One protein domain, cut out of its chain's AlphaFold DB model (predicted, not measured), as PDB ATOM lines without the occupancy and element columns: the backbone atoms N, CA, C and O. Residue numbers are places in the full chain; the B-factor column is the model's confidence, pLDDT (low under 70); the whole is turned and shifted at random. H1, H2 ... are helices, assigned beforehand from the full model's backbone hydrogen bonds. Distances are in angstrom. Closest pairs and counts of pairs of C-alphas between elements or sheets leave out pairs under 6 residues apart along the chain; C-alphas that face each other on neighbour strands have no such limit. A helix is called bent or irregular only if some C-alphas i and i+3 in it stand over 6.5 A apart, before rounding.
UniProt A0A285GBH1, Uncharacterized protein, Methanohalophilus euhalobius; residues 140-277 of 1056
ATOM      1  N   GLU A 140      -6.289  30.391 -34.098       88.50
ATOM      2  CA  GLU A 140      -6.837  31.721 -33.804       88.50
ATOM      3  C   GLU A 140      -5.898  32.529 -32.899       88.50
ATOM      4  O   GLU A 140      -5.515  33.646 -33.236       88.50
ATOM      5  N   GLU A 141      -5.410  31.915 -31.816       87.56
ATOM      6  CA  GLU A 141      -4.397  32.510 -30.941       87.56
ATOM      7  C   GLU A 141      -3.108  32.859 -31.707       87.56
ATOM      8  O   GLU A 141      -2.507  33.911 -31.480       87.56
ATOM      9  N   TYR A 142      -2.678  31.997 -32.633       92.94
ATOM     10  CA  TYR A 142      -1.539  32.275 -33.501       92.94
ATOM     11  C   TYR A 142      -1.799  33.495 -34.393       92.94
ATOM     12  O   TYR A 142      -0.940  34.376 -34.474       92.94
ATOM     13  N   PHE A 143      -2.971  33.597 -35.023       92.19
ATOM     14  CA  PHE A 143      -3.314  34.746 -35.856       92.19
ATOM     15  C   PHE A 143      -3.374  36.040 -35.034       92.19
ATOM     16  O   PHE A 143      -2.714  37.015 -35.389       92.19
ATOM     17  N   ASP A 144      -4.051  36.041 -33.888       82.19
ATOM     18  CA  ASP A 144      -4.193  37.234 -33.051       82.19
ATOM     19  C   ASP A 144      -2.879  37.633 -32.364       82.19
ATOM     20  O   ASP A 144      -2.374  38.750 -32.521       82.19
ATOM     21  N   GLN A 145      -2.296  36.720 -31.583       82.19
ATOM     22  CA  GLN A 145      -1.177  37.051 -30.706       82.19
ATOM     23  C   GLN A 145       0.158  37.043 -31.444       82.19
ATOM     24  O   GLN A 145       1.074  37.750 -31.024       82.19
ATOM     25  N   VAL A 146       0.325  36.247 -32.502       86.38
ATOM     26  CA  VAL A 146       1.592  36.189 -33.252       86.38
ATOM     27  C   VAL A 146       1.504  36.983 -34.546       86.38
ATOM     28  O   VAL A 146       2.325  37.872 -34.749       86.38
ATOM     29  N   LEU A 147       0.528  36.702 -35.405       87.75
ATOM     30  CA  LEU A 147       0.501  37.288 -36.742       87.75
ATOM     31  C   LEU A 147       0.071  38.765 -36.735       87.75
ATOM     32  O   LEU A 147       0.711  39.566 -37.409       87.75
ATOM     33  N   ILE A 148      -0.946  39.148 -35.953       81.06
ATOM     34  CA  ILE A 148      -1.414  40.539 -35.841       81.06
ATOM     35  C   ILE A 148      -0.607  41.328 -34.823       81.06
ATOM     36  O   ILE A 148       0.037  42.310 -35.181       81.06
ATOM     37  N   LYS A 149      -0.614  40.914 -33.553       77.88
ATOM     38  CA  LYS A 149      -0.050  41.715 -32.456       77.88
ATOM     39  C   LYS A 149       1.453  41.955 -32.586       77.88
ATOM     40  O   LYS A 149       1.956  42.961 -32.095       77.88
ATOM     41  N   ARG A 150       2.176  41.045 -33.249       74.31
ATOM     42  CA  ARG A 150       3.636  41.130 -33.415       74.31
ATOM     43  C   ARG A 150       4.059  41.556 -34.818       74.31
ATOM     44  O   ARG A 150       5.260  41.662 -35.062       74.31
ATOM     45  N   LYS A 151       3.116  41.877 -35.717       72.00
ATOM     46  CA  LYS A 151       3.423  42.424 -37.053       72.00
ATOM     47  C   LYS A 151       4.285  43.688 -36.954       72.00
ATOM     48  O   LYS A 151       5.246  43.841 -37.698       72.00
ATOM     49  N   ASP A 152       3.990  44.532 -35.964       60.72
ATOM     50  CA  ASP A 152       4.672  45.803 -35.703       60.72
ATOM     51  C   ASP A 152       6.027  45.598 -34.990       60.72
ATOM     52  O   ASP A 152       6.852  46.508 -34.869       60.72
ATOM     53  N   GLU A 153       6.301  44.378 -34.515       69.88
ATOM     54  CA  GLU A 153       7.590  44.019 -33.936       69.88
ATOM     55  C   GLU A 153       8.621  43.589 -34.992       69.88
ATOM     56  O   GLU A 153       9.821  43.566 -34.682       69.88
ATOM     57  N   LEU A 154       8.183  43.276 -36.218       63.59
ATOM     58  CA  LEU A 154       9.052  42.838 -37.306       63.59
ATOM     59  C   LEU A 154       9.946  43.995 -37.796       63.59
ATOM     60  O   LEU A 154       9.476  45.121 -37.954       63.59
ATOM     61  N   PRO A 155      11.250  43.756 -38.026       52.47
ATOM     62  CA  PRO A 155      12.172  44.776 -38.541       52.47
ATOM     63  C   PRO A 155      11.926  45.094 -40.027       52.47
ATOM     64  O   PRO A 155      12.106  46.231 -40.453       52.47
ATOM     65  N   SER A 156      11.506  44.093 -40.798       64.88
ATOM     66  CA  SER A 156      11.059  44.179 -42.186       64.88
ATOM     67  C   SER A 156      10.119  43.008 -42.471       64.88
ATOM     68  O   SER A 156      10.079  42.026 -41.726       64.88
ATOM     69  N   THR A 157       9.330  43.145 -43.531       70.12
ATOM     70  CA  THR A 157       8.282  42.193 -43.928       70.12
ATOM     71  C   THR A 157       8.771  41.150 -44.934       70.12
ATOM     72  O   THR A 157       8.001  40.314 -45.399       70.12
ATOM     73  N   ASP A 158      10.051  41.210 -45.295       77.94
ATOM     74  CA  ASP A 158      10.722  40.206 -46.105       77.94
ATOM     75  C   ASP A 158      11.197  39.023 -45.245       77.94
ATOM     76  O   ASP A 158      11.172  39.045 -44.010       77.94
ATOM     77  N   TYR A 159      11.629  37.956 -45.918       79.62
ATOM     78  CA  TYR A 159      12.073  36.728 -45.264       79.62
ATOM     79  C   TYR A 159      13.222  36.973 -44.271       79.62
ATOM     80  O   TYR A 159      13.208  36.438 -43.162       79.62
ATOM     81  N   GLU A 160      14.184  37.830 -44.627       77.00
ATOM     82  CA  GLU A 160      15.319  38.157 -43.757       77.00
ATOM     83  C   GLU A 160      14.893  38.930 -42.503       77.00
ATOM     84  O   GLU A 160      15.409  38.663 -41.414       77.00
ATOM     85  N   GLY A 161      13.901  39.820 -42.604       71.31
ATOM     86  CA  GLY A 161      13.335  40.517 -41.452       71.31
ATOM     87  C   GLY A 161      12.656  39.589 -40.456       71.31
ATOM     88  O   GLY A 161      12.888  39.669 -39.245       71.31
ATOM     89  N   ILE A 162      11.860  38.654 -40.967       80.44
ATOM     90  CA  ILE A 162      11.180  37.647 -40.150       80.44
ATOM     91  C   ILE A 162      12.184  36.688 -39.513       80.44
ATOM     92  O   ILE A 162      12.126  36.441 -38.303       80.44
ATOM     93  N   LYS A 163      13.165  36.218 -40.285       81.50
ATOM     94  CA  LYS A 163      14.262  35.384 -39.787       81.50
ATOM     95  C   LYS A 163      15.064  36.098 -38.697       81.50
ATOM     96  O   LYS A 163      15.372  35.500 -37.663       81.50
ATOM     97  N   PHE A 164      15.368  37.384 -38.872       73.31
ATOM     98  CA  PHE A 164      16.041  38.192 -37.855       73.31
ATOM     99  C   PHE A 164      15.209  38.297 -36.572       73.31
ATOM    100  O   PHE A 164      15.736  38.077 -35.477       73.31
ATOM    101  N   TYR A 165      13.913  38.592 -36.697       84.75
ATOM    102  CA  TYR A 165      13.000  38.670 -35.560       84.75
ATOM    103  C   TYR A 165      12.969  37.354 -34.773       84.75
ATOM    104  O   TYR A 165      13.207  37.351 -33.563       84.75
ATOM    105  N   LEU A 166      12.763  36.222 -35.450       85.81
ATOM    106  CA  LEU A 166      12.738  34.911 -34.801       85.81
ATOM    107  C   LEU A 166      14.085  34.561 -34.162       85.81
ATOM    108  O   LEU A 166      14.115  34.070 -33.034       85.81
ATOM    109  N   ASN A 167      15.211  34.887 -34.804       85.00
ATOM    110  CA  ASN A 167      16.538  34.673 -34.225       85.00
ATOM    111  C   ASN A 167      16.789  35.518 -32.971       85.00
ATOM    112  O   ASN A 167      17.386  35.021 -32.012       85.00
ATOM    113  N   LYS A 168      16.279  36.752 -32.923       83.06
ATOM    114  CA  LYS A 168      16.304  37.590 -31.717       83.06
ATOM    115  C   LYS A 168      15.504  36.946 -30.579       83.06
ATOM    116  O   LYS A 168      16.014  36.832 -29.465       83.06
ATOM    117  N   GLN A 169      14.298  36.447 -30.863       86.31
ATOM    118  CA  GLN A 169      13.475  35.737 -29.872       86.31
ATOM    119  C   GLN A 169      14.154  34.447 -29.379       86.31
ATOM    120  O   GLN A 169      14.216  34.180 -28.177       86.31
ATOM    121  N   ARG A 170      14.757  33.672 -30.288       89.69
ATOM    122  CA  ARG A 170      15.567  32.487 -29.953       89.69
ATOM    123  C   ARG A 170      16.762  32.849 -29.070       89.69
ATOM    124  O   ARG A 170      17.038  32.139 -28.105       89.69
ATOM    125  N   ALA A 171      17.446  33.960 -29.348       80.62
ATOM    126  CA  ALA A 171      18.571  34.434 -28.548       80.62
ATOM    127  C   ALA A 171      18.145  34.803 -27.118       80.62
ATOM    128  O   ALA A 171      18.792  34.352 -26.170       80.62
ATOM    129  N   TYR A 172      17.035  35.527 -26.950       82.00
ATOM    130  CA  TYR A 172      16.469  35.828 -25.629       82.00
ATOM    131  C   TYR A 172      16.120  34.560 -24.850       82.00
ATOM    132  O   TYR A 172      16.523  34.399 -23.696       82.00
ATOM    133  N   ASN A 173      15.443  33.612 -25.501       83.69
ATOM    134  CA  ASN A 173      15.112  32.330 -24.894       83.69
ATOM    135  C   ASN A 173      16.373  31.563 -24.453       83.69
ATOM    136  O   ASN A 173      16.446  31.078 -23.326       83.69
ATOM    137  N   ASN A 174      17.399  31.515 -25.306       81.75
ATOM    138  CA  ASN A 174      18.658  30.828 -25.015       81.75
ATOM    139  C   ASN A 174      19.450  31.494 -23.880       81.75
ATOM    140  O   ASN A 174      20.049  30.794 -23.062       81.75
ATOM    141  N   GLN A 175      19.458  32.827 -23.791       78.44
ATOM    142  CA  GLN A 175      20.098  33.536 -22.680       78.44
ATOM    143  C   GLN A 175      19.396  33.240 -21.347       78.44
ATOM    144  O   GLN A 175      20.069  32.904 -20.369       78.44
ATOM    145  N   ARG A 176      18.055  33.265 -21.323       78.25
ATOM    146  CA  ARG A 176      17.271  32.909 -20.129       78.25
ATOM    147  C   ARG A 176      17.490  31.452 -19.715       78.25
ATOM    148  O   ARG A 176      17.686  31.179 -18.533       78.25
ATOM    149  N   LEU A 177      17.540  30.522 -20.673       76.94
ATOM    150  CA  LEU A 177      17.855  29.113 -20.408       76.94
ATOM    151  C   LEU A 177      19.246  28.938 -19.780       76.94
ATOM    152  O   LEU A 177      19.362  28.240 -18.778       76.94
ATOM    153  N   ARG A 178      20.279  29.631 -20.280       76.38
ATOM    154  CA  ARG A 178      21.641  29.567 -19.710       76.38
ATOM    155  C   ARG A 178      21.708  30.061 -18.263       76.38
ATOM    156  O   ARG A 178      22.462  29.508 -17.463       76.38
ATOM    157  N   ILE A 179      20.956  31.107 -17.917       71.56
ATOM    158  CA  ILE A 179      20.890  31.629 -16.540       71.56
ATOM    159  C   ILE A 179      20.154  30.634 -15.634       71.56
ATOM    160  O   ILE A 179      20.634  30.319 -14.543       71.56
ATOM    161  N   ASN A 180      19.050  30.061 -16.120       67.25
ATOM    162  CA  ASN A 180      18.294  29.041 -15.397       67.25
ATOM    163  C   ASN A 180      19.115  27.758 -15.171       67.25
ATOM    164  O   ASN A 180      19.127  27.237 -14.059       67.25
ATOM    165  N   GLU A 181      19.885  27.291 -16.158       66.62
ATOM    166  CA  GLU A 181      20.777  26.124 -16.032       66.62
ATOM    167  C   GLU A 181      21.936  26.367 -15.048       66.62
ATOM    168  O   GLU A 181      22.281  25.480 -14.255       66.62
ATOM    169  N   LYS A 182      22.501  27.586 -15.018       61.81
ATOM    170  CA  LYS A 182      23.458  28.004 -13.973       61.81
ATOM    171  C   LYS A 182      22.815  28.001 -12.580       61.81
ATOM    172  O   LYS A 182      23.472  27.617 -11.611       61.81
ATOM    173  N   GLY A 183      21.540  28.379 -12.471       55.88
ATOM    174  CA  GLY A 183      20.747  28.296 -11.240       55.88
ATOM    175  C   GLY A 183      20.485  26.854 -10.787       55.88
ATOM    176  O   GLY A 183      20.749  26.520  -9.633       55.88
ATOM    177  N   SER A 184      20.054  25.969 -11.691       50.38
ATOM    178  CA  SER A 184      19.812  24.542 -11.412       50.38
ATOM    179  C   SER A 184      21.083  23.791 -11.003       50.38
ATOM    180  O   SER A 184      21.041  22.976 -10.083       50.38
ATOM    181  N   SER A 185      22.234  24.127 -11.594       51.47
ATOM    182  CA  SER A 185      23.540  23.567 -11.210       51.47
ATOM    183  C   SER A 185      23.989  24.013  -9.805       51.47
ATOM    184  O   SER A 185      24.711  23.291  -9.120       51.47
ATOM    185  N   ARG A 186      23.538  25.189  -9.338       50.44
ATOM    186  CA  ARG A 186      23.782  25.716  -7.978       50.44
ATOM    187  C   ARG A 186      22.764  25.224  -6.941       50.44
ATOM    188  O   ARG A 186      23.103  25.127  -5.762       50.44
ATOM    189  N   LEU A 187      21.554  24.855  -7.367       46.16
ATOM    190  CA  LEU A 187      20.515  24.268  -6.511       46.16
ATOM    191  C   LEU A 187      20.895  22.870  -5.991       46.16
ATOM    192  O   LEU A 187      20.535  22.537  -4.864       46.16
ATOM    193  N   ILE A 188      21.725  22.115  -6.724       50.59
ATOM    194  CA  ILE A 188      22.347  20.868  -6.229       50.59
ATOM    195  C   ILE A 188      23.248  21.139  -4.996       50.59
ATOM    196  O   ILE A 188      23.412  20.263  -4.152       50.59
ATOM    197  N   ASN A 189      23.726  22.381  -4.814       44.06
ATOM    198  CA  ASN A 189      24.551  22.841  -3.686       44.06
ATOM    199  C   ASN A 189      23.812  23.761  -2.675       44.06
ATOM    200  O   ASN A 189      24.460  24.502  -1.936       44.06
ATOM    201  N   LYS A 190      22.468  23.736  -2.602       44.31
ATOM    202  CA  LYS A 190      21.650  24.524  -1.639       44.31
ATOM    203  C   LYS A 190      21.925  26.052  -1.602       44.31
ATOM    204  O   LYS A 190      21.788  26.671  -0.549       44.31
ATOM    205  N   LYS A 191      22.249  26.711  -2.724       45.84
ATOM    206  CA  LYS A 191      22.211  28.193  -2.819       45.84
ATOM    207  C   LYS A 191      21.104  28.651  -3.776       45.84
ATOM    208  O   LYS A 191      21.040  28.172  -4.904       45.84
ATOM    209  N   LYS A 192      20.243  29.577  -3.320       53.38
ATOM    210  CA  LYS A 192      19.273  30.306  -4.167       53.38
ATOM    211  C   LYS A 192      20.018  31.127  -5.237       53.38
ATOM    212  O   LYS A 192      21.177  31.487  -5.022       53.38
ATOM    213  N   LEU A 193      19.360  31.401  -6.374       56.12
ATOM    214  CA  LEU A 193      19.867  32.340  -7.390       56.12
ATOM    215  C   LEU A 193      20.237  33.675  -6.723       56.12
ATOM    216  O   LEU A 193      19.550  34.110  -5.802       56.12
ATOM    217  N   SER A 194      21.345  34.286  -7.148       58.28
ATOM    218  CA  SER A 194      21.773  35.577  -6.603       58.28
ATOM    219  C   SER A 194      20.858  36.702  -7.100       58.28
ATOM    220  O   SER A 194      20.291  36.587  -8.185       58.28
ATOM    221  N   ILE A 195      20.751  37.793  -6.333       57.16
ATOM    222  CA  ILE A 195      19.975  38.993  -6.704       57.16
ATOM    223  C   ILE A 195      20.428  39.520  -8.076       57.16
ATOM    224  O   ILE A 195      19.596  39.747  -8.944       57.16
ATOM    225  N   SER A 196      21.740  39.552  -8.334       52.78
ATOM    226  CA  SER A 196      22.300  39.944  -9.635       52.78
ATOM    227  C   SER A 196      21.892  39.009 -10.784       52.78
ATOM    228  O   SER A 196      21.635  39.470 -11.891       52.78
ATOM    229  N   ASP A 197      21.790  37.693 -10.557       52.47
ATOM    230  CA  ASP A 197      21.309  36.759 -11.587       52.47
ATOM    231  C   ASP A 197      19.794  36.917 -11.844       52.47
ATOM    232  O   ASP A 197      19.345  36.690 -12.966       52.47
ATOM    233  N   GLN A 198      19.009  37.314 -10.832       56.59
ATOM    234  CA  GLN A 198      17.570  37.593 -10.958       56.59
ATOM    235  C   GLN A 198      17.300  38.933 -11.650       56.59
ATOM    236  O   GLN A 198      16.465  38.987 -12.548       56.59
ATOM    237  N   GLU A 199      18.051  39.983 -11.317       54.97
ATOM    238  CA  GLU A 199      18.042  41.266 -12.031       54.97
ATOM    239  C   GLU A 199      18.451  41.080 -13.500       54.97
ATOM    240  O   GLU A 199      17.784  41.590 -14.399       54.97
ATOM    241  N   ASN A 200      19.475  40.258 -13.763       58.66
ATOM    242  CA  ASN A 200      19.884  39.890 -15.122       58.66
ATOM    243  C   ASN A 200      18.841  39.036 -15.866       58.66
ATOM    244  O   ASN A 200      18.754  39.104 -17.088       58.66
ATOM    245  N   LEU A 201      18.054  38.207 -15.170       58.25
ATOM    246  CA  LEU A 201      16.976  37.430 -15.792       58.25
ATOM    247  C   LEU A 201      15.760  38.313 -16.115       58.25
ATOM    248  O   LEU A 201      15.123  38.115 -17.151       58.25
ATOM    249  N   ASN A 202      15.461  39.280 -15.244       63.75
ATOM    250  CA  ASN A 202      14.376  40.247 -15.415       63.75
ATOM    251  C   ASN A 202      14.688  41.287 -16.502       63.75
ATOM    252  O   ASN A 202      13.766  41.772 -17.151       63.75
ATOM    253  N   SER A 203      15.967  41.585 -16.750       63.34
ATOM    254  CA  SER A 203      16.392  42.491 -17.823       63.34
ATOM    255  C   SER A 203      16.377  41.863 -19.224       63.34
ATOM    256  O   SER A 203      16.408  42.591 -20.215       63.34
ATOM    257  N   ILE A 204      16.298  40.529 -19.343       68.25
ATOM    258  CA  ILE A 204      16.189  39.836 -20.638       68.25
ATOM    259  C   ILE A 204      14.708  39.592 -20.961       68.25
ATOM    260  O   ILE A 204      14.066  38.809 -20.255       68.25
ATOM    261  N   PRO A 205      14.157  40.156 -22.052       72.31
ATOM    262  CA  PRO A 205      12.767  39.928 -22.444       72.31
ATOM    263  C   PRO A 205      12.423  38.438 -22.572       72.31
ATOM    264  O   PRO A 205      13.218  37.633 -23.062       72.31
ATOM    265  N   GLN A 206      11.229  38.039 -22.130       75.62
ATOM    266  CA  GLN A 206      10.746  36.679 -22.362       75.62
ATOM    267  C   GLN A 206      10.380  36.517 -23.840       75.62
ATOM    268  O   GLN A 206       9.654  37.333 -24.393       75.62
ATOM    269  N   ALA A 207      10.866  35.449 -24.474       78.62
ATOM    270  CA  ALA A 207      10.528  35.161 -25.861       78.62
ATOM    271  C   ALA A 207       9.094  34.626 -25.966       78.62
ATOM    272  O   ALA A 207       8.792  33.576 -25.384       78.62
ATOM    273  N   PHE A 208       8.258  35.353 -26.710       81.44
ATOM    274  CA  PHE A 208       6.824  35.111 -26.882       81.44
ATOM    275  C   PHE A 208       6.082  34.850 -25.555       81.44
ATOM    276  O   PHE A 208       5.689  33.716 -25.274       81.44
ATOM    277  N   PRO A 209       5.916  35.872 -24.701       70.88
ATOM    278  CA  PRO A 209       5.138  35.723 -23.481       70.88
ATOM    279  C   PRO A 209       3.645  35.621 -23.830       70.88
ATOM    280  O   PRO A 209       3.208  36.155 -24.855       70.88
ATOM    281  N   TYR A 210       2.881  34.947 -22.966       67.25
ATOM    282  CA  TYR A 210       1.417  34.838 -23.065       67.25
ATOM    283  C   TYR A 210       0.909  34.198 -24.365       67.25
ATOM    284  O   TYR A 210      -0.132  34.594 -24.876       67.25
ATOM    285  N   ILE A 211       1.664  33.241 -24.915       83.31
ATOM    286  CA  ILE A 211       1.164  32.349 -25.963       83.31
ATOM    287  C   ILE A 211       1.297  30.890 -25.541       83.31
ATOM    288  O   ILE A 211       2.207  30.534 -24.782       83.31
ATOM    289  N   SER A 212       0.436  30.044 -26.087       84.00
ATOM    290  CA  SER A 212       0.448  28.608 -25.877       84.00
ATOM    291  C   SER A 212       1.802  27.991 -26.204       84.00
ATOM    292  O   SER A 212       2.476  28.314 -27.190       84.00
ATOM    293  N   GLU A 213       2.194  27.031 -25.369       84.62
ATOM    294  CA  GLU A 213       3.497  26.375 -25.448       84.62
ATOM    295  C   GLU A 213       3.720  25.631 -26.774       84.62
ATOM    296  O   GLU A 213       4.862  25.528 -27.220       84.62
ATOM    297  N   SER A 214       2.664  25.151 -27.436       86.94
ATOM    298  CA  SER A 214       2.737  24.537 -28.772       86.94
ATOM    299  C   SER A 214       3.240  25.532 -29.829       86.94
ATOM    300  O   SER A 214       4.235  25.253 -30.502       86.94
ATOM    301  N   ILE A 215       2.633  26.723 -29.900       91.38
ATOM    302  CA  ILE A 215       3.032  27.820 -30.796       91.38
ATOM    303  C   ILE A 215       4.460  28.270 -30.472       91.38
ATOM    304  O   ILE A 215       5.329  28.335 -31.344       91.38
ATOM    305  N   ARG A 216       4.725  28.533 -29.187       90.38
ATOM    306  CA  ARG A 216       6.025  29.012 -28.707       90.38
ATOM    307  C   ARG A 216       7.152  28.044 -29.052       90.38
ATOM    308  O   ARG A 216       8.212  28.469 -29.512       90.38
ATOM    309  N   ARG A 217       6.942  26.740 -28.852       88.75
ATOM    310  CA  ARG A 217       7.951  25.714 -29.153       88.75
ATOM    311  C   ARG A 217       8.197  25.579 -30.647       88.75
ATOM    312  O   ARG A 217       9.357  25.458 -31.035       88.75
ATOM    313  N   PHE A 218       7.149  25.632 -31.467       92.69
ATOM    314  CA  PHE A 218       7.304  25.608 -32.918       92.69
ATOM    315  C   PHE A 218       8.151  26.794 -33.405       92.69
ATOM    316  O   PHE A 218       9.168  26.580 -34.059       92.69
ATOM    317  N   LEU A 219       7.832  28.027 -32.994       93.56
ATOM    318  CA  LEU A 219       8.572  29.226 -33.423       93.56
ATOM    319  C   LEU A 219      10.036  29.241 -32.942       93.56
ATOM    320  O   LEU A 219      10.950  29.607 -33.689       93.56
ATOM    321  N   LEU A 220      10.281  28.827 -31.694       91.69
ATOM    322  CA  LEU A 220      11.618  28.871 -31.095       91.69
ATOM    323  C   LEU A 220      12.527  27.720 -31.535       91.69
ATOM    324  O   LEU A 220      13.730  27.935 -31.662       91.69
ATOM    325  N   TYR A 221      11.984  26.523 -31.763       90.62
ATOM    326  CA  TYR A 221      12.789  25.320 -32.013       90.62
ATOM    327  C   TYR A 221      12.593  24.715 -33.407       90.62
ATOM    328  O   TYR A 221      13.373  23.847 -33.783       90.62
ATOM    329  N   GLY A 222      11.613  25.174 -34.190       87.50
ATOM    330  CA  GLY A 222      11.345  24.703 -35.556       87.50
ATOM    331  C   GLY A 222      12.361  25.154 -36.615       87.50
ATOM    332  O   GLY A 222      12.243  24.751 -37.767       87.50
ATOM    333  N   ASN A 223      13.380  25.939 -36.240       87.12
ATOM    334  CA  ASN A 223      14.463  26.422 -37.113       87.12
ATOM    335  C   ASN A 223      13.937  27.085 -38.406       87.12
ATOM    336  O   ASN A 223      12.927  27.783 -38.368       87.12
ATOM    337  N   GLU A 224      14.608  26.866 -39.542       88.31
ATOM    338  CA  GLU A 224      14.253  27.450 -40.847       88.31
ATOM    339  C   GLU A 224      12.816  27.120 -41.275       88.31
ATOM    340  O   GLU A 224      12.174  27.928 -41.932       88.31
ATOM    341  N   ILE A 225      12.261  25.988 -40.827       90.44
ATOM    342  CA  ILE A 225      10.872  25.607 -41.122       90.44
ATOM    343  C   ILE A 225       9.895  26.589 -40.470       90.44
ATOM    344  O   ILE A 225       8.920  27.003 -41.092       90.44
ATOM    345  N   ALA A 226      10.167  27.005 -39.230       92.31
ATOM    346  CA  ALA A 226       9.369  28.025 -38.556       92.31
ATOM    347  C   ALA A 226       9.572  29.421 -39.169       92.31
ATOM    348  O   ALA A 226       8.631  30.214 -39.183       92.31
ATOM    349  N   ASP A 227      10.767  29.704 -39.699       92.44
ATOM    350  CA  ASP A 227      11.064  30.961 -40.394       92.44
ATOM    351  C   ASP A 227      10.239  31.067 -41.689       92.44
ATOM    352  O   ASP A 227       9.501  32.037 -41.873       92.44
ATOM    353  N   CYS A 228      10.270  30.025 -42.530       90.25
ATOM    354  CA  CYS A 228       9.454  29.924 -43.742       90.25
ATOM    355  C   CYS A 228       7.953  29.952 -43.434       90.25
ATOM    356  O   CYS A 228       7.198  30.649 -44.110       90.25
ATOM    357  N   PHE A 229       7.514  29.234 -42.398       93.44
ATOM    358  CA  PHE A 229       6.113  29.211 -41.982       93.44
ATOM    359  C   PHE A 229       5.613  30.602 -41.582       93.44
ATOM    360  O   PHE A 229       4.537  31.028 -42.012       93.44
ATOM    361  N   PHE A 230       6.381  31.329 -40.764       93.75
ATOM    362  CA  PHE A 230       5.969  32.652 -40.306       93.75
ATOM    363  C   PHE A 230       6.004  33.679 -41.441       93.75
ATOM    364  O   PHE A 230       5.098  34.502 -41.542       93.75
ATOM    365  N   TYR A 231       6.981  33.575 -42.348       93.06
ATOM    366  CA  TYR A 231       7.031  34.402 -43.553       93.06
ATOM    367  C   TYR A 231       5.822  34.194 -44.464       93.06
ATOM    368  O   TYR A 231       5.149  35.161 -44.815       93.06
ATOM    369  N   ASN A 232       5.473  32.946 -44.778       91.44
ATOM    370  CA  ASN A 232       4.297  32.669 -45.600       91.44
ATOM    371  C   ASN A 232       2.986  33.052 -44.888       91.44
ATOM    372  O   ASN A 232       2.045  33.513 -45.533       91.44
ATOM    373  N   SER A 233       2.938  32.955 -43.556       92.50
ATOM    374  CA  SER A 233       1.797  33.451 -42.772       92.50
ATOM    375  C   SER A 233       1.672  34.976 -42.858       92.50
ATOM    376  O   SER A 233       0.566  35.505 -42.930       92.50
ATOM    377  N   TYR A 234       2.796  35.693 -42.916       88.94
ATOM    378  CA  TYR A 234       2.814  37.140 -43.119       88.94
ATOM    379  C   TYR A 234       2.388  37.544 -44.538       88.94
ATOM    380  O   TYR A 234       1.590  38.466 -44.689       88.94
ATOM    381  N   LEU A 235       2.843  36.834 -45.577       86.31
ATOM    382  CA  LEU A 235       2.375  37.061 -46.954       86.31
ATOM    383  C   LEU A 235       0.855  36.901 -47.069       86.31
ATOM    384  O   LEU A 235       0.187  37.692 -47.734       86.31
ATOM    385  N   MET A 236       0.302  35.907 -46.373       88.00
ATOM    386  CA  MET A 236      -1.137  35.687 -46.278       88.00
ATOM    387  C   MET A 236      -1.865  36.889 -45.653       88.00
ATOM    388  O   MET A 236      -2.869  37.348 -46.203       88.00
ATOM    389  N   LEU A 237      -1.323  37.457 -44.567       85.62
ATOM    390  CA  LEU A 237      -1.830  38.690 -43.957       85.62
ATOM    391  C   LEU A 237      -1.763  39.884 -44.921       85.62
ATOM    392  O   LEU A 237      -2.745  40.608 -45.084       85.62
ATOM    393  N   GLU A 238      -0.628  40.079 -45.593       81.94
ATOM    394  CA  GLU A 238      -0.413  41.191 -46.523       81.94
ATOM    395  C   GLU A 238      -1.370  41.121 -47.725       81.94
ATOM    396  O   GLU A 238      -1.956  42.129 -48.136       81.94
ATOM    397  N   PHE A 239      -1.573  39.930 -48.291       80.88
ATOM    398  CA  PHE A 239      -2.514  39.743 -49.392       80.88
ATOM    399  C   PHE A 239      -3.968  39.904 -48.944       80.88
ATOM    400  O   PHE A 239      -4.772  40.400 -49.738       80.88
ATOM    401  N   GLY A 240      -4.294  39.534 -47.699       74.94
ATOM    402  CA  GLY A 240      -5.587  39.800 -47.069       74.94
ATOM    403  C   GLY A 240      -5.874  41.299 -46.955       74.94
ATOM    404  O   GLY A 240      -6.919  41.759 -47.410       74.94
ATOM    405  N   GLN A 241      -4.908  42.077 -46.455       73.19
ATOM    406  CA  GLN A 241      -5.003  43.541 -46.333       73.19
ATOM    407  C   GLN A 241      -5.160  44.246 -47.684       73.19
ATOM    408  O   GLN A 241      -5.901  45.217 -47.802       73.19
ATOM    409  N   LYS A 242      -4.477  43.750 -48.721       71.44
ATOM    410  CA  LYS A 242      -4.554  44.299 -50.084       71.44
ATOM    411  C   LYS A 242      -5.779  43.821 -50.870       71.44
ATOM    412  O   LYS A 242      -5.924  44.195 -52.030       71.44
ATOM    413  N   GLY A 243      -6.627  42.968 -50.289       69.50
ATOM    414  CA  GLY A 243      -7.786  42.389 -50.977       69.50
ATOM    415  C   GLY A 243      -7.426  41.443 -52.132       69.50
ATOM    416  O   GLY A 243      -8.261  41.161 -52.984       69.50
ATOM    417  N   THR A 244      -6.183  40.948 -52.190       73.69
ATOM    418  CA  THR A 244      -5.668  40.100 -53.288       73.69
ATOM    419  C   THR A 244      -5.465  38.633 -52.900       73.69
ATOM    420  O   THR A 244      -4.947  37.857 -53.704       73.69
ATOM    421  N   LEU A 245      -5.857  38.231 -51.685       76.25
ATOM    422  CA  LEU A 245      -5.608  36.887 -51.146       76.25
ATOM    423  C   LEU A 245      -6.120  35.766 -52.064       76.25
ATOM    424  O   LEU A 245      -5.389  34.819 -52.335       76.25
ATOM    425  N   SER A 246      -7.320  35.911 -52.629       72.69
ATOM    426  CA  SER A 246      -7.907  34.918 -53.542       72.69
ATOM    427  C   SER A 246      -7.163  34.782 -54.879       72.69
ATOM    428  O   SER A 246      -7.235  33.732 -55.503       72.69
ATOM    429  N   GLN A 247      -6.451  35.824 -55.325       71.31
ATOM    430  CA  GLN A 247      -5.705  35.840 -56.596       71.31
ATOM    431  C   GLN A 247      -4.254  35.367 -56.438       71.31
ATOM    432  O   GLN A 247      -3.619  34.989 -57.417       71.31
ATOM    433  N   LYS A 248      -3.714  35.434 -55.216       74.69
ATOM    434  CA  LYS A 248      -2.312  35.122 -54.901       74.69
ATOM    435  C   LYS A 248      -2.152  33.935 -53.946       74.69
ATOM    436  O   LYS A 248      -1.056  33.746 -53.424       74.69
ATOM    437  N   LYS A 249      -3.209  33.140 -53.732       74.75
ATOM    438  CA  LYS A 249      -3.196  31.948 -52.861       74.75
ATOM    439  C   LYS A 249      -2.080  30.969 -53.252       74.75
ATOM    440  O   LYS A 249      -1.387  30.479 -52.370       74.75
ATOM    441  N   ASP A 250      -1.832  30.796 -54.551       75.19
ATOM    442  CA  ASP A 250      -0.793  29.897 -55.080       75.19
ATOM    443  C   ASP A 250       0.651  30.356 -54.785       75.19
ATOM    444  O   ASP A 250       1.586  29.578 -54.946       75.19
ATOM    445  N   ASN A 251       0.847  31.602 -54.334       79.25
ATOM    446  CA  ASN A 251       2.157  32.138 -53.943       79.25
ATOM    447  C   ASN A 251       2.461  31.957 -52.443       79.25
ATOM    448  O   ASN A 251       3.483  32.457 -51.977       79.25
ATOM    449  N   ILE A 252       1.561  31.331 -51.676       84.69
ATOM    450  CA  ILE A 252       1.723  31.098 -50.236       84.69
ATOM    451  C   ILE A 252       2.043  29.619 -50.015       84.69
ATOM    452  O   ILE A 252       1.205  28.749 -50.241       84.69
ATOM    453  N   GLU A 253       3.232  29.331 -49.496       84.56
ATOM    454  CA  GLU A 253       3.676  27.970 -49.182       84.56
ATOM    455  C   GLU A 253       3.215  27.553 -47.768       84.56
ATOM    456  O   GLU A 253       4.015  27.382 -46.848       84.56
ATOM    457  N   LEU A 254       1.895  27.420 -47.574       88.06
ATOM    458  CA  LEU A 254       1.262  26.891 -46.354       88.06
ATOM    459  C   LEU A 254       0.221  25.818 -46.693       88.06
ATOM    460  O   LEU A 254      -0.380  25.829 -47.762       88.06
ATOM    461  N   SER A 255      -0.045  24.905 -45.753       84.75
ATOM    462  CA  SER A 255      -1.106  23.902 -45.925       84.75
ATOM    463  C   SER A 255      -2.486  24.560 -46.044       84.75
ATOM    464  O   SER A 255      -2.769  25.498 -45.290       84.75
ATOM    465  N   GLU A 256      -3.374  24.003 -46.874       82.06
ATOM    466  CA  GLU A 256      -4.748  24.505 -47.067       82.06
ATOM    467  C   GLU A 256      -5.496  24.718 -45.748       82.06
ATOM    468  O   GLU A 256      -6.113  25.758 -45.571       82.06
ATOM    469  N   ARG A 257      -5.320  23.821 -44.767       87.00
ATOM    470  CA  ARG A 257      -5.873  23.953 -43.406       87.00
ATOM    471  C   ARG A 257      -5.628  25.326 -42.777       87.00
ATOM    472  O   ARG A 257      -6.511  25.872 -42.129       87.00
ATOM    473  N   ILE A 258      -4.415  25.852 -42.920       90.06
ATOM    474  CA  ILE A 258      -4.008  27.117 -42.298       90.06
ATOM    475  C   ILE A 258      -4.569  28.285 -43.097       90.06
ATOM    476  O   ILE A 258      -5.063  29.240 -42.505       90.06
ATOM    477  N   ILE A 259      -4.526  28.190 -44.428       88.31
ATOM    478  CA  ILE A 259      -5.052  29.226 -45.320       88.31
ATOM    479  C   ILE A 259      -6.567  29.350 -45.152       88.31
ATOM    480  O   ILE A 259      -7.080  30.454 -45.014       88.31
ATOM    481  N   ASP A 260      -7.285  28.233 -45.108       86.69
ATOM    482  CA  ASP A 260      -8.737  28.218 -44.968       86.69
ATOM    483  C   ASP A 260      -9.157  28.690 -43.570       86.69
ATOM    484  O   ASP A 260     -10.066  29.513 -43.453       86.69
ATOM    485  N   ALA A 261      -8.448  28.271 -42.513       88.19
ATOM    486  CA  ALA A 261      -8.663  28.798 -41.166       88.19
ATOM    487  C   ALA A 261      -8.406  30.309 -41.093       88.19
ATOM    488  O   ALA A 261      -9.183  31.032 -40.472       88.19
ATOM    489  N   PHE A 262      -7.361  30.802 -41.763       89.25
ATOM    490  CA  PHE A 262      -7.091  32.231 -41.849       89.25
ATOM    491  C   PHE A 262      -8.168  32.970 -42.639       89.25
ATOM    492  O   PHE A 262      -8.566  34.041 -42.217       89.25
ATOM    493  N   ILE A 263      -8.676  32.428 -43.749       83.38
ATOM    494  CA  ILE A 263      -9.758  33.053 -44.527       83.38
ATOM    495  C   ILE A 263     -11.030  33.171 -43.681       83.38
ATOM    496  O   ILE A 263     -11.664  34.226 -43.677       83.38
ATOM    497  N   VAL A 264     -11.396  32.113 -42.950       84.69
ATOM    498  CA  VAL A 264     -12.541  32.133 -42.026       84.69
ATOM    499  C   VAL A 264     -12.330  33.181 -40.934       84.69
ATOM    500  O   VAL A 264     -13.219  33.991 -40.679       84.69
ATOM    501  N   TRP A 265     -11.137  33.211 -40.338       86.38
ATOM    502  CA  TRP A 265     -10.779  34.174 -39.300       86.38
ATOM    503  C   TRP A 265     -10.713  35.626 -39.824       86.38
ATOM    504  O   TRP A 265     -11.212  36.534 -39.161       86.38
ATOM    505  N   TRP A 266     -10.174  35.856 -41.025       80.75
ATOM    506  CA  TRP A 266      -9.997  37.166 -41.672       80.75
ATOM    507  C   TRP A 266     -11.318  37.788 -42.115       80.75
ATOM    508  O   TRP A 266     -11.503  38.994 -42.000       80.75
ATOM    509  N   ASN A 267     -12.254  36.969 -42.601       73.31
ATOM    510  CA  ASN A 267     -13.571  37.427 -43.046       73.31
ATOM    511  C   ASN A 267     -14.537  37.723 -41.886       73.31
ATOM    512  O   ASN A 267     -15.661  38.161 -42.132       73.31
ATOM    513  N   ASN A 268     -14.128  37.502 -40.633       72.12
ATOM    514  CA  ASN A 268     -14.890  37.941 -39.472       72.12
ATOM    515  C   ASN A 268     -14.777  39.481 -39.330       72.12
ATOM    516  O   ASN A 268     -13.664  39.985 -39.149       72.12
ATOM    517  N   PRO A 269     -15.892  40.244 -39.374       49.69
ATOM    518  CA  PRO A 269     -15.878  41.710 -39.324       49.69
ATOM    519  C   PRO A 269     -15.106  42.304 -38.135       49.69
ATOM    520  O   PRO A 269     -14.494  43.362 -38.280       49.69
ATOM    521  N   GLN A 270     -15.071  41.612 -36.988       53.72
ATOM    522  CA  GLN A 270     -14.335  42.047 -35.792       53.72
ATOM    523  C   GLN A 270     -12.804  41.926 -35.925       53.72
ATOM    524  O   GLN A 270     -12.062  42.603 -35.218       53.72
ATOM    525  N   ASN A 271     -12.297  41.101 -36.844       49.81
ATOM    526  CA  ASN A 271     -10.855  40.932 -37.071       49.81
ATOM    527  C   ASN A 271     -10.325  41.885 -38.161       49.81
ATOM    528  O   ASN A 271      -9.155  42.284 -38.149       49.81
ATOM    529  N   ILE A 272     -11.207  42.349 -39.053       49.81
ATOM    530  CA  ILE A 272     -10.921  43.417 -40.024       49.81
ATOM    531  C   ILE A 272     -10.717  44.758 -39.293       49.81
ATOM    532  O   ILE A 272      -9.809  45.520 -39.625       49.81
ATOM    533  N   THR A 273     -11.475  45.033 -38.226       43.06
ATOM    534  CA  THR A 273     -11.270  46.222 -37.377       43.06
ATOM    535  C   THR A 273      -9.994  46.139 -36.532       43.06
ATOM    536  O   THR A 273      -9.302  47.149 -36.419       43.06
ATOM    537  N   LYS A 274      -9.583  44.952 -36.045       45.06
ATOM    538  CA  LYS A 274      -8.268  44.731 -35.384       45.06
ATOM    539  C   LYS A 274      -7.067  44.990 -36.305       45.06
ATOM    540  O   LYS A 274      -5.978  45.318 -35.843       45.06
ATOM    541  N   THR A 275      -7.235  44.845 -37.620       42.44
ATOM    542  CA  THR A 275      -6.187  45.180 -38.604       42.44
ATOM    543  C   THR A 275      -6.237  46.628 -39.083       42.44
ATOM    544  O   THR A 275      -5.219  47.129 -39.565       42.44
ATOM    545  N   SER A 276      -7.371  47.292 -38.852       39.12
ATOM    546  CA  SER A 276      -7.655  48.700 -39.160       39.12
ATOM    547  C   SER A 276      -7.569  49.619 -37.932       39.12
ATOM    548  O   SER A 276      -7.871  50.807 -38.029       39.12
ATOM    549  N   SER A 277      -7.169  49.104 -36.764       32.84
ATOM    550  CA  SER A 277      -7.053  49.897 -35.542       32.84
ATOM    551  C   SER A 277      -5.889  50.880 -35.665       32.84
ATOM    552  O   SER A 277      -4.737  50.453 -35.764       32.84
TER     553      SER A 277
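AT A GLANCE: This is residues 140 to 277 of the 1056 residues of an uncharacterized protein of Methanohalophilus euhalobius (UniProt A0A285GBH1). A long helical arm, H2 with the short H3 folded back along it, runs out from a body of short and medium helices gathered round H5. The beginning of H2 packs on H4 and H5, while H1 lies across H5 and H6 folds back along its last turns; H7 and H8 lie at the end of the body away from the arm. The printed part has 138 residues with eight named helices, H1 to H8 in chain order, and no named strand; the class is all helix. It is loose, with a radius of gyration of the C-alphas of 18.3 A, and spans 62 by 29 by 25 A, the arm making much of the length.

IN THESE COORDINATES: The longest helix is H2, residues 159 to 187, 41.6 A from C-alpha 159 at (12.073, 36.728, -45.264) to C-alpha 187 at (20.515, 24.268, -6.511). H5, residues 223 to 241, is 27.5 A long, and H7, residues 256 to 266, is 14.7 A long. The shorter helices are H1, residues 140 to 148, H3, residues 195 to 202, H4, residues 213 to 221, H6, residues 245 to 251, and H8, residues 269 to 275. H6 is irregular: C-alphas 247 and 250 are 7.9 A apart. C-alpha 140 begins H1 at (-6.837, 31.721, -33.804), and C-alpha 275 ends H8 at (-6.187, 45.180, -38.604).

HOW THE PARTS SIT: H2 and H3 form a helical hairpin and only just touch, with 3 pairs of C-alphas within 8 A, the closest Arg 176 and Leu 201 at 6.3 A; the tilt is shallow, 26 degrees, opposite ways. With residues 166 to 173 alone, H2 touches H4, about perpendicular at 76 degrees; the closest C-alphas are those of Arg 170 and Leu 220, 5.5 A apart. With residues 159 to 166 alone, H2 touches H5 at a steep tilt of 46 degrees, opposite ways; the closest C-alphas are those of Lys 163 and Asp 227, 5.5 A apart. H5 is the hub, touching four helices. H4 and H5 touch only at the corner, the closest C-alphas being those of Leu 219 and Ala 226, 5.3 A apart. H1 and H5 only just touch, with 3 pairs of C-alphas within 8 A, the closest Leu 147 and Tyr 234 at 6.8 A. H5 and H6 are a helical hairpin, with the C-alphas of Phe 239 and Leu 245 closest at 4.6 A. H7 and H8 are close but not clearly touching, the C-alphas of Trp 266 and Ile 272 being closest at 6.5 A. Every O i to N i+4 pair is within hydrogen-bond range in H2, H3, H4, H5 and H7; the counts are 4 of 5 in H1, 2 of 3 in H8 and 1 of 3 in H6, where 2 of 4 O i to N i+3 pairs are within range.

THE WHOLE: The two C-alphas farthest apart are those of Lys 190 and Gln 247, 62.4 A. Residues 185 to 190, of which 185 to 187 belong to H2, stand free. The printed part has no cut and no long link. Its mean pLDDT is 74.6; 41 residues are under 70, among them 180 to 204 and 269 to 277.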